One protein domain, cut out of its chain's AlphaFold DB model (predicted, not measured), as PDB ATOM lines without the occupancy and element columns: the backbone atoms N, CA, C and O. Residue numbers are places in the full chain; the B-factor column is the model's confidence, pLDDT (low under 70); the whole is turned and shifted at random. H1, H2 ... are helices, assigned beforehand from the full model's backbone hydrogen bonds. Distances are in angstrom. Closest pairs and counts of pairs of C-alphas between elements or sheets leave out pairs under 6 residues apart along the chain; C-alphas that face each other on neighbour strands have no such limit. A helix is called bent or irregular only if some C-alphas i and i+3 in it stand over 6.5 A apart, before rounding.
ATOM      1  N   TYR A   2     353.913 336.972 331.938       59.97
ATOM      2  CA  TYR A   2     353.313 335.793 332.565       59.97
ATOM      3  C   TYR A   2     352.866 334.834 331.460       59.97
ATOM      4  O   TYR A   2     352.447 335.301 330.399       59.97
ATOM      5  N   ALA A   3     352.999 333.527 331.683       70.69
ATOM      6  CA  ALA A   3     352.408 332.536 330.792       70.69
ATOM      7  C   ALA A   3     350.872 332.662 330.841       70.69
ATOM      8  O   ALA A   3     350.342 333.050 331.886       70.69
ATOM      9  N   PRO A   4     350.157 332.394 329.736       80.19
ATOM     10  CA  PRO A   4     348.702 332.326 329.766       80.19
ATOM     11  C   PRO A   4     348.235 331.215 330.717       80.19
ATOM     12  O   PRO A   4     348.915 330.200 330.873       80.19
ATOM     13  N   ASP A   5     347.064 331.398 331.329       84.94
ATOM     14  CA  ASP A   5     346.453 330.369 332.167       84.94
ATOM     15  C   ASP A   5     346.196 329.092 331.356       84.94
ATOM     16  O   ASP A   5     345.609 329.122 330.272       84.94
ATOM     17  N   LEU A   6     346.617 327.952 331.903       83.94
ATOM     18  CA  LEU A   6     346.405 326.641 331.299       83.94
ATOM     19  C   LEU A   6     345.102 326.047 331.834       83.94
ATOM     20  O   LEU A   6     345.055 325.516 332.943       83.94
ATOM     21  N   VAL A   7     344.038 326.137 331.036       85.50
ATOM     22  CA  VAL A   7     342.710 325.617 331.383       85.50
ATOM     23  C   VAL A   7     342.250 324.650 330.302       85.50
ATOM     24  O   VAL A   7     342.216 324.998 329.125       85.50
ATOM     25  N   GLY A   8     341.878 323.438 330.705       87.19
ATOM     26  CA  GLY A   8     341.418 322.398 329.792       87.19
ATOM     27  C   GLY A   8     341.588 321.006 330.384       87.19
ATOM     28  O   GLY A   8     341.849 320.835 331.577       87.19
ATOM     29  N   THR A   9     341.432 319.998 329.536       88.25
ATOM     30  CA  THR A   9     341.757 318.607 329.858       88.25
ATOM     31  C   THR A   9     343.269 318.406 330.004       88.25
ATOM     32  O   THR A   9     344.072 319.201 329.518       88.25
ATOM     33  N   ALA A  10     343.680 317.315 330.659       84.81
ATOM     34  CA  ALA A  10     345.098 316.993 330.824       84.81
ATOM     35  C   ALA A  10     345.841 316.910 329.475       84.81
ATOM     36  O   ALA A  10     346.942 317.437 329.361       84.81
ATOM     37  N   ASP A  11     345.226 316.304 328.457       87.06
ATOM     38  CA  ASP A  11     345.803 316.157 327.116       87.06
ATOM     39  C   ASP A  11     345.977 317.507 326.397       87.06
ATOM     40  O   ASP A  11     347.024 317.764 325.802       87.06
ATOM     41  N   GLU A  12     344.996 318.411 326.503       90.62
ATOM     42  CA  GLU A  12     345.105 319.775 325.960       90.62
ATOM     43  C   GLU A  12     346.231 320.555 326.646       90.62
ATOM     44  O   GLU A  12     347.027 321.217 325.979       90.62
ATOM     45  N   ILE A  13     346.339 320.437 327.972       89.44
ATOM     46  CA  ILE A  13     347.390 321.101 328.747       89.44
ATOM     47  C   ILE A  13     348.775 320.546 328.386       89.44
ATOM     48  O   ILE A  13     349.705 321.332 328.214       89.44
ATOM     49  N   VAL A  14     348.926 319.227 328.218       87.69
ATOM     50  CA  VAL A  14     350.181 318.616 327.733       87.69
ATOM     51  C   VAL A  14     350.560 319.184 326.369       87.69
ATOM     52  O   VAL A  14     351.706 319.584 326.182       87.69
ATOM     53  N   GLY A  15     349.606 319.258 325.437       89.06
ATOM     54  CA  GLY A  15     349.847 319.817 324.107       89.06
ATOM     55  C   GLY A  15     350.341 321.263 324.163       89.06
ATOM     56  O   GLY A  15     351.346 321.587 323.535       89.06
ATOM     57  N   MET A  16     349.689 322.109 324.968       89.44
ATOM     58  CA  MET A  16     350.106 323.503 325.167       89.44
ATOM     59  C   MET A  16     351.508 323.614 325.777       89.44
ATOM     60  O   MET A  16     352.305 324.441 325.347       89.44
ATOM     61  N   LEU A  17     351.825 322.773 326.765       87.69
ATOM     62  CA  LEU A  17     353.135 322.768 327.417       87.69
ATOM     63  C   LEU A  17     354.248 322.309 326.464       87.69
ATOM     64  O   LEU A  17     355.324 322.898 326.461       87.69
ATOM     65  N   LEU A  18     354.003 321.274 325.658       86.50
ATOM     66  CA  LEU A  18     354.991 320.742 324.715       86.50
ATOM     67  C   LEU A  18     355.270 321.678 323.530       86.50
ATOM     68  O   LEU A  18     356.365 321.619 322.971       86.50
ATOM     69  N   ASP A  19     354.312 322.528 323.152       89.56
ATOM     70  CA  ASP A  19     354.512 323.571 322.135       89.56
ATOM     71  C   ASP A  19     355.391 324.727 322.661       89.56
ATOM     72  O   ASP A  19     356.116 325.379 321.901       89.56
ATOM     73  N   ASP A  20     355.407 324.948 323.981       86.88
ATOM     74  CA  ASP A  20     356.202 326.003 324.607       86.88
ATOM     75  C   ASP A  20     357.698 325.635 324.693       86.88
ATOM     76  O   ASP A  20     358.156 324.827 325.507       86.88
ATOM     77  N   SER A  21     358.509 326.323 323.886       84.56
ATOM     78  CA  SER A  21     359.971 326.163 323.843       84.56
ATOM     79  C   SER A  21     360.689 326.533 325.151       84.56
ATOM     80  O   SER A  21     361.864 326.184 325.334       84.56
ATOM     81  N   VAL A  22     360.032 327.256 326.062       86.12
ATOM     82  CA  VAL A  22     360.562 327.583 327.393       86.12
ATOM     83  C   VAL A  22     360.520 326.362 328.310       86.12
ATOM     84  O   VAL A  22     361.393 326.231 329.172       86.12
ATOM     85  N   LEU A  23     359.583 325.428 328.102       84.69
ATOM     86  CA  LEU A  23     359.444 324.241 328.948       84.69
ATOM     87  C   LEU A  23     360.744 323.422 329.008       84.69
ATOM     88  O   LEU A  23     361.146 322.964 330.075       84.69
ATOM     89  N   ALA A  24     361.450 323.301 327.882       83.62
ATOM     90  CA  ALA A  24     362.725 322.584 327.795       83.62
ATOM     91  C   ALA A  24     363.887 323.274 328.542       83.62
ATOM     92  O   ALA A  24     364.944 322.671 328.735       83.62
ATOM     93  N   GLN A  25     363.721 324.536 328.944       87.38
ATOM     94  CA  GLN A  25     364.762 325.355 329.574       87.38
ATOM     95  C   GLN A  25     364.615 325.426 331.098       87.38
ATOM     96  O   GLN A  25     365.539 325.865 331.788       87.38
ATOM     97  N   ILE A  26     363.475 324.987 331.633       84.00
ATOM     98  CA  ILE A  26     363.186 325.018 333.066       84.00
ATOM     99  C   ILE A  26     363.428 323.656 333.718       84.00
ATOM    100  O   ILE A  26     363.393 322.606 333.083       84.00
ATOM    101  N   ARG A  27     363.688 323.678 335.026       80.62
ATOM    102  CA  ARG A  27     363.833 322.464 335.848       80.62
ATOM    103  C   ARG A  27     362.672 322.249 336.812       80.62
ATOM    104  O   ARG A  27     362.578 321.189 337.419       80.62
ATOM    105  N   GLU A  28     361.821 323.256 336.967       80.94
ATOM    106  CA  GLU A  28     360.733 323.279 337.936       80.94
ATOM    107  C   GLU A  28     359.490 323.880 337.279       80.94
ATOM    108  O   GLU A  28     359.550 324.998 336.769       80.94
ATOM    109  N   LEU A  29     358.368 323.155 337.323       82.88
ATOM    110  CA  LEU A  29     357.042 323.692 337.016       82.88
ATOM    111  C   LEU A  29     356.284 323.879 338.323       82.88
ATOM    112  O   LEU A  29     356.185 322.953 339.131       82.88
ATOM    113  N   ARG A  30     355.723 325.069 338.516       83.19
ATOM    114  CA  ARG A  30     354.819 325.360 339.626       83.19
ATOM    115  C   ARG A  30     353.391 325.331 339.104       83.19
ATOM    116  O   ARG A  30     353.085 326.007 338.131       83.19
ATOM    117  N   LEU A  31     352.536 324.574 339.781       81.12
ATOM    118  CA  LEU A  31     351.102 324.586 339.534       81.12
ATOM    119  C   LEU A  31     350.437 325.563 340.506       81.12
ATOM    120  O   LEU A  31     350.555 325.396 341.722       81.12
ATOM    121  N   GLU A  32     349.751 326.567 339.975       85.94
ATOM    122  CA  GLU A  32     348.916 327.479 340.756       85.94
ATOM    123  C   GLU A  32     347.466 327.000 340.663       85.94
ATOM    124  O   GLU A  32     346.870 326.972 339.590       85.94
ATOM    125  N   LEU A  33     346.922 326.531 341.788       84.69
ATOM    126  CA  LEU A  33     345.572 325.977 341.846       84.69
ATOM    127  C   LEU A  33     344.573 327.092 342.193       84.69
ATOM    128  O   LEU A  33     344.816 327.815 343.163       84.69
ATOM    129  N   PRO A  34     343.453 327.229 341.458       85.12
ATOM    130  CA  PRO A  34     342.449 328.243 341.763       85.12
ATOM    131  C   PRO A  34     341.825 328.011 343.141       85.12
ATOM    132  O   PRO A  34     341.361 326.909 343.432       85.12
ATOM    133  N   TYR A  35     341.768 329.061 343.964       81.88
ATOM    134  CA  TYR A  35     341.251 328.990 345.337       81.88
ATOM    135  C   TYR A  35     339.736 328.752 345.413       81.88
ATOM    136  O   TYR A  35     339.245 328.228 346.410       81.88
ATOM    137  N   ASP A  36     339.003 329.097 344.354       88.50
ATOM    138  CA  ASP A  36     337.546 328.954 344.268       88.50
ATOM    139  C   ASP A  36     337.077 327.523 343.935       88.50
ATOM    140  O   ASP A  36     335.876 327.275 343.806       88.50
ATOM    141  N   LEU A  37     337.996 326.561 343.784       84.94
ATOM    142  CA  LEU A  37     337.632 325.171 343.516       84.94
ATOM    143  C   LEU A  37     337.233 324.407 344.793       84.94
ATOM    144  O   LEU A  37     337.783 324.654 345.869       84.94
ATOM    145  N   PRO A  38     336.329 323.415 344.688       89.31
ATOM    146  CA  PRO A  38     336.068 322.462 345.764       89.31
ATOM    147  C   PRO A  38     337.309 321.628 346.117       89.31
ATOM    148  O   PRO A  38     338.105 321.288 345.243       89.31
ATOM    149  N   PHE A  39     337.441 321.221 347.387       85.88
ATOM    150  CA  PHE A  39     338.588 320.436 347.876       85.88
ATOM    151  C   PHE A  39     338.845 319.149 347.063       85.88
ATOM    152  O   PHE A  39     339.990 318.798 346.776       85.88
ATOM    153  N   GLU A  40     337.778 318.458 346.658       86.12
ATOM    154  CA  GLU A  40     337.859 317.223 345.869       86.12
ATOM    155  C   GLU A  40     338.543 317.426 344.504       86.12
ATOM    156  O   GLU A  40     339.293 316.555 344.049       86.12
ATOM    157  N   ASN A  41     338.387 318.611 343.906       88.38
ATOM    158  CA  ASN A  41     338.981 318.942 342.616       88.38
ATOM    159  C   ASN A  41     340.502 319.086 342.723       88.38
ATOM    160  O   ASN A  41     341.210 318.654 341.816       88.38
ATOM    161  N   TYR A  42     341.034 319.610 343.833       88.62
ATOM    162  CA  TYR A  42     342.490 319.697 344.024       88.62
ATOM    163  C   TYR A  42     343.136 318.309 343.973       88.62
ATOM    164  O   TYR A  42     344.171 318.121 343.335       88.62
ATOM    165  N   GLY A  43     342.506 317.319 344.615       87.81
ATOM    166  CA  GLY A  43     342.994 315.940 344.622       87.81
ATOM    167  C   GLY A  43     342.996 315.303 343.232       87.81
ATOM    168  O   GLY A  43     343.938 314.585 342.888       87.81
ATOM    169  N   GLN A  44     341.969 315.578 342.424       87.25
ATOM    170  CA  GLN A  44     341.915 315.135 341.032       87.25
ATOM    171  C   GLN A  44     343.005 315.810 340.193       87.25
ATOM    172  O   GLN A  44     343.778 315.109 339.545       87.25
ATOM    173  N   ILE A  45     343.111 317.140 340.252       87.31
ATOM    174  CA  ILE A  45     344.076 317.908 339.456       87.31
ATOM    175  C   ILE A  45     345.503 317.433 339.740       87.31
ATOM    176  O   ILE A  45     346.257 317.143 338.814       87.31
ATOM    177  N   LEU A  46     345.870 317.281 341.017       86.69
ATOM    178  CA  LEU A  46     347.203 316.807 341.394       86.69
ATOM    179  C   LEU A  46     347.462 315.375 340.908       86.69
ATOM    180  O   LEU A  46     348.559 315.072 340.438       86.69
ATOM    181  N   ARG A  47     346.463 314.490 340.988       87.19
ATOM    182  CA  ARG A  47     346.583 313.111 340.496       87.19
ATOM    183  C   ARG A  47     346.791 313.072 338.988       87.19
ATOM    184  O   ARG A  47     347.695 312.377 338.524       87.19
ATOM    185  N   ASP A  48     345.976 313.799 338.240       86.62
ATOM    186  CA  ASP A  48     346.041 313.835 336.780       86.62
ATOM    187  C   ASP A  48     347.369 314.451 336.323       86.62
ATOM    188  O   ASP A  48     348.036 313.899 335.448       86.62
ATOM    189  N   PHE A  49     347.831 315.503 337.005       84.94
ATOM    190  CA  PHE A  49     349.137 316.110 336.766       84.94
ATOM    191  C   PHE A  49     350.292 315.104 336.953       84.94
ATOM    192  O   PHE A  49     351.139 314.940 336.076       84.94
ATOM    193  N   ILE A  50     350.324 314.377 338.073       82.75
ATOM    194  CA  ILE A  50     351.417 313.432 338.371       82.75
ATOM    195  C   ILE A  50     351.370 312.193 337.473       82.75
ATOM    196  O   ILE A  50     352.413 311.652 337.118       82.75
ATOM    197  N   THR A  51     350.176 311.695 337.150       83.00
ATOM    198  CA  THR A  51     350.038 310.430 336.412       83.00
ATOM    199  C   THR A  51     350.170 310.615 334.907       83.00
ATOM    200  O   THR A  51     350.760 309.759 334.246       83.00
ATOM    201  N   ARG A  52     349.659 311.729 334.372       82.44
ATOM    202  CA  ARG A  52     349.638 312.001 332.932       82.44
ATOM    203  C   ARG A  52     350.738 312.969 332.530       82.44
ATOM    204  O   ARG A  52     351.636 312.578 331.796       82.44
ATOM    205  N   LEU A  53     350.733 314.192 333.068       81.38
ATOM    206  CA  LEU A  53     351.653 315.243 332.610       81.38
ATOM    207  C   LEU A  53     353.117 314.885 332.878       81.38
ATOM    208  O   LEU A  53     353.939 314.979 331.978       81.38
ATOM    209  N   VAL A  54     353.462 314.424 334.082       78.38
ATOM    210  CA  VAL A  54     354.858 314.065 334.406       78.38
ATOM    211  C   VAL A  54     355.388 312.952 333.490       78.38
ATOM    212  O   VAL A  54     356.544 313.008 333.069       78.38
ATOM    213  N   THR A  55     354.540 311.977 333.149       78.38
ATOM    214  CA  THR A  55     354.881 310.875 332.237       78.38
ATOM    215  C   THR A  55     355.110 311.384 330.815       78.38
ATOM    216  O   THR A  55     356.166 311.114 330.243       78.38
ATOM    217  N   GLU A  56     354.163 312.150 330.271       82.12
ATOM    218  CA  GLU A  56     354.223 312.683 328.901       82.12
ATOM    219  C   GLU A  56     355.382 313.675 328.709       82.12
ATOM    220  O   GLU A  56     356.034 313.690 327.668       82.12
ATOM    221  N   LEU A  57     355.714 314.457 329.740       78.38
ATOM    222  CA  LEU A  57     356.838 315.399 329.710       78.38
ATOM    223  C   LEU A  57     358.209 314.723 329.896       78.38
ATOM    224  O   LEU A  57     359.244 315.393 329.857       78.38
ATOM    225  N   GLY A  58     358.253 313.407 330.138       76.38
ATOM    226  CA  GLY A  58     359.494 312.674 330.405       76.38
ATOM    227  C   GLY A  58     360.183 313.085 331.714       76.38
ATOM    228  O   GLY A  58     361.368 312.802 331.922       76.38
ATOM    229  N   TRP A  59     359.461 313.762 332.608       76.94
ATOM    230  CA  TRP A  59     359.976 314.177 333.904       76.94
ATOM    231  C   TRP A  59     359.982 312.969 334.836       76.94
ATOM    232  O   TRP A  59     359.004 312.235 334.961       76.94
ATOM    233  N   ARG A  60     361.106 312.714 335.510       64.75
ATOM    234  CA  ARG A  60     361.141 311.636 336.503       64.75
ATOM    235  C   ARG A  60     360.296 312.067 337.693       64.75
ATOM    236  O   ARG A  60     360.667 313.012 338.382       64.75
ATOM    237  N   SER A  61     359.198 311.352 337.939       55.88
ATOM    238  CA  SER A  61     358.392 311.505 339.149       55.88
ATOM    239  C   SER A  61     359.301 311.381 340.371       55.88
ATOM    240  O   SER A  61     359.761 310.294 340.728       55.88
ATOM    241  N   MET A  62     359.626 312.516 340.989       54.44
ATOM    242  CA  MET A  62     360.232 312.511 342.305       54.44
ATOM    243  C   MET A  62     359.103 312.129 343.251       54.44
ATOM    244  O   MET A  62     358.130 312.871 343.357       54.44
ATOM    245  N   ALA A  63     359.197 310.937 343.850       54.19
ATOM    246  CA  ALA A  63     358.193 310.391 344.757       54.19
ATOM    247  C   ALA A  63     357.635 311.506 345.652       54.19
ATOM    248  O   ALA A  63     358.371 312.091 346.452       54.19
ATOM    249  N   MET A  64     356.360 311.846 345.451       55.56
ATOM    250  CA  MET A  64     355.769 313.023 346.068       55.56
ATOM    251  C   MET A  64     355.756 312.839 347.584       55.56
ATOM    252  O   MET A  64     354.992 312.041 348.129       55.56
ATOM    253  N   ARG A  65     356.637 313.565 348.275       54.00
ATOM    254  CA  ARG A  65     356.655 313.638 349.734       54.00
ATOM    255  C   ARG A  65     355.594 314.639 350.167       54.00
ATOM    256  O   ARG A  65     355.841 315.839 350.214       54.00
ATOM    257  N   TRP A  66     354.408 314.132 350.476       54.22
ATOM    258  CA  TRP A  66     353.367 314.921 351.119       54.22
ATOM    259  C   TRP A  66     353.793 315.228 352.553       54.22
ATOM    260  O   TRP A  66     353.902 314.324 353.379       54.22
ATOM    261  N   THR A  67     354.048 316.503 352.840       46.91
ATOM    262  CA  THR A  67     354.225 316.985 354.212       46.91
ATOM    263  C   THR A  67     353.002 317.825 354.533       46.91
ATOM    264  O   THR A  67     352.873 318.942 354.039       46.91
ATOM    265  N   ALA A  68     352.067 317.266 355.299       39.06
ATOM    266  CA  ALA A  68     350.990 318.055 355.875       39.06
ATOM    267  C   ALA A  68     351.611 318.947 356.957       39.06
ATOM    268  O   ALA A  68     352.186 318.437 357.919       39.06
ATOM    269  N   VAL A  69     351.549 320.263 356.771       46.44
ATOM    270  CA  VAL A  69     351.838 321.212 357.847       46.44
ATOM    271  C   VAL A  69     350.549 321.315 358.661       46.44
ATOM    272  O   VAL A  69     349.529 321.738 358.120       46.44
ATOM    273  N   ALA A  70     350.591 320.794 359.888       46.31
ATOM    274  CA  ALA A  70     349.503 320.851 360.864       46.31
ATOM    275  C   ALA A  70     349.454 322.211 361.566       46.31
ATOM    276  O   ALA A  70     350.541 322.812 361.740       46.31
TER     277      ALA A  70
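This is residues 2 to 70 of the 70 residues of the protein "Putative coenzyme F420-dependent N5,N10-methylene tetrahydromethanopterin reductase" of Burkholderia cenocepacia (UniProt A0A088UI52). Look first for one long helix, H2, whose later part packs on the short helix H1 at a steep angle, while the stretch of residues 20 to 38 leads from the end of H1 back along the length of H2 to its start. The tail after H2 doubles back, and its residues 65 to 70 stick out, as do residues 35 to 40 where the link turns into H2. The printed part has 69 residues with two named helices, H1 then H2, and no named strand; the class is all helix, though 28 of the 69 residues are in named elements. It is only just compact, close to loose, with a radius of gyration of the C-alphas of 12.9 A, and spans 38 by 26 by 21 A.

Start at H2, residues 39 to 56, the longest helix, and look near residue 50 for a kink of 27 degrees. H2 is neither bent nor irregular, but only just: C-alphas 51 and 54 are 6.4 A apart. With residues 48 to 56 alone, H2 touches H1, residues 10 to 19; their closest C-alphas are those of Val 14 and Leu 53, 6.1 A apart. Their lines stand at a steep tilt of 47 degrees, and they run the same way. In H1 every O i to N i+4 pair is within hydrogen-bond range; in H2, 11 of 14 are.

Find C-alpha 39 at (338.588, 320.436, 347.876); from there H2 runs 25.8 A to C-alpha 56 at (354.223, 312.683, 328.901). H1 begins at C-alpha 10, (345.098, 316.993, 330.824), and is 14.4 A long to C-alpha 19.

The two C-alphas farthest apart are those of Asp 19 and Ala 70, 39.1 A. The printed part has no cut, and a long link of 19 residues joins H1 to H2. In the B-factor column, residue 2 and residues 60 to 70 are under 70; the mean pLDDT of the printed part is 79.1.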